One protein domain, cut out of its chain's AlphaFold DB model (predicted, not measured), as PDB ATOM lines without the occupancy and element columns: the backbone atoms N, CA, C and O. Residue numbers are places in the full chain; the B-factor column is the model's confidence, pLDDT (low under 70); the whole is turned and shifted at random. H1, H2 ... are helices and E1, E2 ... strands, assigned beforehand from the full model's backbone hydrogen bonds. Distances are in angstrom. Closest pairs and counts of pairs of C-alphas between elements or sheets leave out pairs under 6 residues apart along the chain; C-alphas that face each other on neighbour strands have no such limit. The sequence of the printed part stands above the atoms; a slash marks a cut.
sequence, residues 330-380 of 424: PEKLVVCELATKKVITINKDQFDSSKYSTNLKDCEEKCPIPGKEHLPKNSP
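What this domain is: This is residues 330 to 380 of the 424 residues of the protein "LPXTG cell wall anchor domain-containing protein" of Candidatus Mycosynbacter amalyticus (UniProt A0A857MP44). With little regular structure, this is a two-stranded hairpin, E1 and E2, with a loop folding back to pair with E1 at residues 356 to 357, then the short helix H1 and a loop tail, residues 364 to 380, that makes much of the length. The 51 printed residues hold E1, E2 and H1 in that order, 16 residues in all; the class is mixed and the sheet antiparallel. It is loose, with a radius of gyration of the C-alphas of 13.0 A and spans of 42 by 19 by 13 A.

Where its parts are: Find C-alpha 332 at (-37.292, 2.956, -9.190); from there E1, residues 332 to 337, runs 14.4 A. E2, residues 342 to 347, runs 15.7 A. H1, residues 360 to 363, ends at C-alpha 363, (-34.446, -2.761, 8.022).

How they stand to each other: In the hairpin, look at N 335 and O 344, 2.9 A apart, within hydrogen-bond range; the directions differ by 146 degrees. The closest C-alphas of E1 and H1, Cys 336 and Leu 360, are 5.3 A apart. H1 is too short for an O i to N i+4 pair; its one O i to N i+3 pair is within range.

The domain as a whole: The farthest C-alphas, Pro 330 and Gly 371, are 43.1 A apart. The printed part has no cut. The link E2 to H1 is long. Confidence is under 70 at residues 371, 374 to 378 and 380.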
ATOM      1  N   PRO A 330     -39.114   7.412 -14.374       78.12
ATOM      2  CA  PRO A 330     -38.016   7.463 -13.420       78.12
ATOM      3  C   PRO A 330     -37.675   6.048 -12.941       78.12
ATOM      4  O   PRO A 330     -38.564   5.265 -12.594       78.12
ATOM      5  N   GLU A 331     -36.384   5.713 -12.951       84.56
ATOM      6  CA  GLU A 331     -35.888   4.426 -12.462       84.56
ATOM      7  C   GLU A 331     -36.244   4.296 -10.976       84.56
ATOM      8  O   GLU A 331     -35.989   5.212 -10.196       84.56
ATOM      9  N   LYS A 332     -36.865   3.184 -10.576       88.50
ATOM     10  CA  LYS A 332     -37.292   2.956  -9.190       88.50
ATOM     11  C   LYS A 332     -36.299   2.059  -8.461       88.50
ATOM     12  O   LYS A 332     -35.865   1.050  -9.008       88.50
ATOM     13  N   LEU A 333     -35.991   2.398  -7.212       88.31
ATOM     14  CA  LEU A 333     -35.167   1.601  -6.308       88.31
ATOM     15  C   LEU A 333     -36.013   1.064  -5.153       88.31
ATOM     16  O   LEU A 333     -36.821   1.789  -4.571       88.31
ATOM     17  N   VAL A 334     -35.793  -0.202  -4.797       90.56
ATOM     18  CA  VAL A 334     -36.294  -0.787  -3.547       90.56
ATOM     19  C   VAL A 334     -35.228  -0.569  -2.481       90.56
ATOM     20  O   VAL A 334     -34.096  -1.023  -2.642       90.56
ATOM     21  N   VAL A 335     -35.572   0.154  -1.419       92.88
ATOM     22  CA  VAL A 335     -34.626   0.592  -0.384       92.88
ATOM     23  C   VAL A 335     -35.213   0.416   1.013       92.88
ATOM     24  O   VAL A 335     -36.427   0.345   1.194       92.88
ATOM     25  N   CYS A 336     -34.340   0.362   2.009       90.38
ATOM     26  CA  CYS A 336     -34.671   0.405   3.423       90.38
ATOM     27  C   CYS A 336     -34.688   1.859   3.925       90.38
ATOM     28  O   CYS A 336     -33.663   2.529   3.867       90.38
ATOM     29  N   GLU A 337     -35.806   2.354   4.455       93.12
ATOM     30  CA  GLU A 337     -35.867   3.648   5.145       93.12
ATOM     31  C   GLU A 337     -35.298   3.527   6.564       93.12
ATOM     32  O   GLU A 337     -35.852   2.842   7.425       93.12
ATOM     33  N   LEU A 338     -34.182   4.211   6.830       88.19
ATOM     34  CA  LEU A 338     -33.404   4.022   8.057       88.19
ATOM     35  C   LEU A 338     -34.133   4.503   9.319       88.19
ATOM     36  O   LEU A 338     -33.912   3.931  10.387       88.19
ATOM     37  N   ALA A 339     -35.001   5.511   9.190       88.06
ATOM     38  CA  ALA A 339     -35.762   6.087  10.298       88.06
ATOM     39  C   ALA A 339     -36.908   5.181  10.770       88.06
ATOM     40  O   ALA A 339     -37.140   5.050  11.968       88.06
ATOM     41  N   THR A 340     -37.624   4.550   9.834       88.50
ATOM     42  CA  THR A 340     -38.825   3.750  10.135       88.50
ATOM     43  C   THR A 340     -38.577   2.247  10.081       88.50
ATOM     44  O   THR A 340     -39.445   1.477  10.489       88.50
ATOM     45  N   LYS A 341     -37.413   1.831   9.567       88.06
ATOM     46  CA  LYS A 341     -37.048   0.434   9.306       88.06
ATOM     47  C   LYS A 341     -38.017  -0.283   8.355       88.06
ATOM     48  O   LYS A 341     -38.185  -1.496   8.435       88.06
ATOM     49  N   LYS A 342     -38.634   0.447   7.414       87.75
ATOM     50  CA  LYS A 342     -39.523  -0.110   6.378       87.75
ATOM     51  C   LYS A 342     -38.835  -0.219   5.021       87.75
ATOM     52  O   LYS A 342     -38.093   0.672   4.616       87.75
ATOM     53  N   VAL A 343     -39.149  -1.283   4.282       88.75
ATOM     54  CA  VAL A 343     -38.766  -1.418   2.870       88.75
ATOM     55  C   VAL A 343     -39.786  -0.675   2.011       88.75
ATOM     56  O   VAL A 343     -40.973  -1.000   2.033       88.75
ATOM     57  N   ILE A 344     -39.326   0.325   1.264       91.50
ATOM     58  CA  ILE A 344     -40.158   1.159   0.391       91.50
ATOM     59  C   ILE A 344     -39.575   1.211  -1.025       91.50
ATOM     60  O   ILE A 344     -38.405   0.900  -1.253       91.50
ATOM     61  N   THR A 345     -40.397   1.603  -1.997       91.50
ATOM     62  CA  THR A 345     -39.948   1.893  -3.363       91.50
ATOM     63  C   THR A 345     -39.902   3.399  -3.564       91.50
ATOM     64  O   THR A 345     -40.923   4.066  -3.414       91.50
ATOM     65  N   ILE A 346     -38.733   3.916  -3.928       90.56
ATOM     66  CA  ILE A 346     -38.518   5.336  -4.228       90.56
ATOM     67  C   ILE A 346     -38.040   5.502  -5.666       90.56
ATOM     68  O   ILE A 346     -37.551   4.547  -6.276       90.56
ATOM     69  N   ASN A 347     -38.147   6.706  -6.219       88.25
ATOM     70  CA  ASN A 347     -37.429   7.010  -7.452       88.25
ATOM     71  C   ASN A 347     -35.928   7.134  -7.145       88.25
ATOM     72  O   ASN A 347     -35.528   7.564  -6.063       88.25
ATOM     73  N   LYS A 348     -35.077   6.740  -8.089       85.88
ATOM     74  CA  LYS A 348     -33.619   6.719  -7.929       85.88
ATOM     75  C   LYS A 348     -33.024   8.093  -7.623       85.88
ATOM     76  O   LYS A 348     -32.068   8.177  -6.862       85.88
ATOM     77  N   ASP A 349     -33.605   9.156  -8.170       84.69
ATOM     78  CA  ASP A 349     -33.245  10.552  -7.897       84.69
ATOM     79  C   ASP A 349     -33.610  11.017  -6.475       84.69
ATOM     80  O   ASP A 349     -33.065  12.006  -5.994       84.69
ATOM     81  N   GLN A 350     -34.489  10.292  -5.778       88.31
ATOM     82  CA  GLN A 350     -34.862  10.547  -4.382       88.31
ATOM     83  C   GLN A 350     -33.968   9.800  -3.378       88.31
ATOM     84  O   GLN A 350     -34.165   9.944  -2.169       88.31
ATOM     85  N   PHE A 351     -33.017   8.981  -3.846       91.00
ATOM     86  CA  PHE A 351     -32.125   8.239  -2.963       91.00
ATOM     87  C   PHE A 351     -31.124   9.171  -2.279       91.00
ATOM     88  O   PHE A 351     -30.340   9.869  -2.916       91.00
ATOM     89  N   ASP A 352     -31.128   9.117  -0.955       89.75
ATOM     90  CA  ASP A 352     -30.227   9.830  -0.065       89.75
ATOM     91  C   ASP A 352     -29.696   8.804   0.937       89.75
ATOM     92  O   ASP A 352     -30.471   8.236   1.712       89.75
ATOM     93  N   SER A 353     -28.383   8.558   0.922       88.75
ATOM     94  CA  SER A 353     -27.734   7.550   1.769       88.75
ATOM     95  C   SER A 353     -27.843   7.840   3.270       88.75
ATOM     96  O   SER A 353     -27.560   6.963   4.079       88.75
ATOM     97  N   SER A 354     -28.232   9.061   3.660       90.00
ATOM     98  CA  SER A 354     -28.513   9.407   5.059       90.00
ATOM     99  C   SER A 354     -29.918   8.993   5.514       90.00
ATOM    100  O   SER A 354     -30.145   8.794   6.707       90.00
ATOM    101  N   LYS A 355     -30.861   8.836   4.576       90.62
ATOM    102  CA  LYS A 355     -32.272   8.502   4.846       90.62
ATOM    103  C   LYS A 355     -32.613   7.062   4.479       90.62
ATOM    104  O   LYS A 355     -33.448   6.442   5.140       90.62
ATOM    105  N   TYR A 356     -31.959   6.528   3.452       92.81
ATOM    106  CA  TYR A 356     -32.257   5.229   2.869       92.81
ATOM    107  C   TYR A 356     -30.991   4.379   2.702       92.81
ATOM    108  O   TYR A 356     -29.916   4.894   2.412       92.81
ATOM    109  N   SER A 357     -31.130   3.059   2.826       90.00
ATOM    110  CA  SER A 357     -30.088   2.073   2.528       90.00
ATOM    111  C   SER A 357     -30.516   1.156   1.386       90.00
ATOM    112  O   SER A 357     -31.651   0.684   1.340       90.00
ATOM    113  N   THR A 358     -29.602   0.871   0.460       89.31
ATOM    114  CA  THR A 358     -29.802  -0.151  -0.582       89.31
ATOM    115  C   THR A 358     -29.636  -1.573  -0.045       89.31
ATOM    116  O   THR A 358     -30.025  -2.532  -0.710       89.31
ATOM    117  N   ASN A 359     -29.097  -1.733   1.167       88.69
ATOM    118  CA  ASN A 359     -29.032  -3.012   1.854       88.69
ATOM    119  C   ASN A 359     -30.318  -3.234   2.660       88.69
ATOM    120  O   ASN A 359     -30.515  -2.660   3.730       88.69
ATOM    121  N   LEU A 360     -31.196  -4.107   2.160       85.94
ATOM    122  CA  LEU A 360     -32.491  -4.390   2.792       85.94
ATOM    123  C   LEU A 360     -32.363  -4.972   4.210       85.94
ATOM    124  O   LEU A 360     -33.290  -4.830   5.005       85.94
ATOM    125  N   LYS A 361     -31.202  -5.550   4.552       82.69
ATOM    126  CA  LYS A 361     -30.919  -6.073   5.897       82.69
ATOM    127  C   LYS A 361     -30.890  -4.987   6.973       82.69
ATOM    128  O   LYS A 361     -31.132  -5.275   8.136       82.69
ATOM    129  N   ASP A 362     -30.662  -3.728   6.602       82.56
ATOM    130  CA  ASP A 362     -30.613  -2.612   7.559       82.56
ATOM    131  C   ASP A 362     -31.994  -2.256   8.149       82.56
ATOM    132  O   ASP A 362     -32.082  -1.475   9.109       82.56
ATOM    133  N   CYS A 363     -33.056  -2.832   7.574       83.19
ATOM    134  CA  CYS A 363     -34.446  -2.761   8.022       83.19
ATOM    135  C   CYS A 363     -34.905  -4.031   8.752       83.19
ATOM    136  O   CYS A 363     -36.041  -4.082   9.216       83.19
ATOM    137  N   GLU A 364     -34.056  -5.055   8.873       81.44
ATOM    138  CA  GLU A 364     -34.385  -6.229   9.676       81.44
ATOM    139  C   GLU A 364     -34.426  -5.834  11.159       81.44
ATOM    140  O   GLU A 364     -33.506  -5.204  11.690       81.44
ATOM    141  N   GLU A 365     -35.517  -6.187  11.843       73.06
ATOM    142  CA  GLU A 365     -35.633  -5.976  13.285       73.06
ATOM    143  C   GLU A 365     -34.529  -6.764  13.997       73.06
ATOM    144  O   GLU A 365     -34.324  -7.948  13.725       73.06
ATOM    145  N   LYS A 366     -33.811  -6.110  14.909       75.31
ATOM    146  CA  LYS A 366     -32.782  -6.750  15.734       75.31
ATOM    147  C   LYS A 366     -33.413  -7.512  16.894       75.31
ATOM    148  O   LYS A 366     -34.536  -7.230  17.307       75.31
ATOM    149  N   CYS A 367     -32.679  -8.482  17.417       71.00
ATOM    150  CA  CYS A 367     -33.131  -9.310  18.518       71.00
ATOM    151  C   CYS A 367     -33.404  -8.477  19.785       71.00
ATOM    152  O   CYS A 367     -32.501  -7.764  20.224       71.00
ATOM    153  N   PRO A 368     -34.591  -8.580  20.416       71.00
ATOM    154  CA  PRO A 368     -34.917  -7.820  21.626       71.00
ATOM    155  C   PRO A 368     -34.251  -8.357  22.907       71.00
ATOM    156  O   PRO A 368     -34.488  -7.816  23.983       71.00
ATOM    157  N   ILE A 369     -33.454  -9.428  22.824       73.12
ATOM    158  CA  ILE A 369     -32.790 -10.047  23.978       73.12
ATOM    159  C   ILE A 369     -31.520  -9.252  24.328       73.12
ATOM    160  O   ILE A 369     -30.630  -9.166  23.473       73.12
ATOM    161  N   PRO A 370     -31.386  -8.739  25.570       70.06
ATOM    162  CA  PRO A 370     -30.185  -8.035  26.014       70.06
ATOM    163  C   PRO A 370     -28.914  -8.879  25.829       70.06
ATOM    164  O   PRO A 370     -28.843 -10.011  26.310       70.06
ATOM    165  N   GLY A 371     -27.918  -8.345  25.117       69.31
ATOM    166  CA  GLY A 371     -26.658  -9.023  24.777       69.31
ATOM    167  C   GLY A 371     -26.667  -9.815  23.459       69.31
ATOM    168  O   GLY A 371     -25.639 -10.376  23.072       69.31
ATOM    169  N   LYS A 372     -27.800  -9.868  22.745       71.25
ATOM    170  CA  LYS A 372     -27.957 -10.555  21.447       71.25
ATOM    171  C   LYS A 372     -28.420  -9.630  20.314       71.25
ATOM    172  O   LYS A 372     -28.800 -10.102  19.248       71.25
ATOM    173  N   GLU A 373     -28.321  -8.317  20.486       75.69
ATOM    174  CA  GLU A 373     -28.802  -7.284  19.552       75.69
ATOM    175  C   GLU A 373     -28.099  -7.311  18.181       75.69
ATOM    176  O   GLU A 373     -28.553  -6.687  17.223       75.69
ATOM    177  N   HIS A 374     -26.976  -8.024  18.068       68.00
ATOM    178  CA  HIS A 374     -26.274  -8.257  16.805       68.00
ATOM    179  C   HIS A 374     -26.966  -9.300  15.908       68.00
ATOM    180  O   HIS A 374     -26.611  -9.419  14.738       68.00
ATOM    181  N   LEU A 375     -27.945 -10.043  16.434       62.88
ATOM    182  CA  LEU A 375     -28.708 -11.047  15.699       62.88
ATOM    183  C   LEU A 375     -30.021 -10.450  15.163       62.88
ATOM    184  O   LEU A 375     -30.653  -9.651  15.859       62.88
ATOM    185  N   PRO A 376     -30.481 -10.839  13.959       69.75
ATOM    186  CA  PRO A 376     -31.819 -10.489  13.491       69.75
ATOM    187  C   PRO A 376     -32.880 -11.178  14.364       69.75
ATOM    188  O   PRO A 376     -32.667 -12.282  14.864       69.75
ATOM    189  N   LYS A 377     -34.046 -10.549  14.537       69.50
ATOM    190  CA  LYS A 377     -35.168 -11.024  15.367       69.50
ATOM    191  C   LYS A 377     -35.640 -12.427  14.995       69.50
ATOM    192  O   LYS A 377     -36.042 -13.191  15.862       69.50
ATOM    193  N   ASN A 378     -35.553 -12.773  13.715       67.62
ATOM    194  CA  ASN A 378     -35.960 -14.082  13.206       67.62
ATOM    195  C   ASN A 378     -34.835 -15.129  13.291       67.62
ATOM    196  O   ASN A 378     -35.001 -16.241  12.793       67.62
ATOM    197  N   SER A 379     -33.681 -14.784  13.876       71.94
ATOM    198  CA  SER A 379     -32.615 -15.749  14.130       71.94
ATOM    199  C   SER A 379     -33.105 -16.807  15.125       71.94
ATOM    200  O   SER A 379     -33.683 -16.436  16.149       71.94
ATOM    201  N   PRO A 380     -32.841 -18.106  14.897       69.19
ATOM    202  CA  PRO A 380     -33.164 -19.161  15.863       69.19
ATOM    203  C   PRO A 380     -32.483 -18.955  17.227       69.19
ATOM    204  O   PRO A 380     -32.968 -19.449  18.240       69.19
TER     205      PRO A 380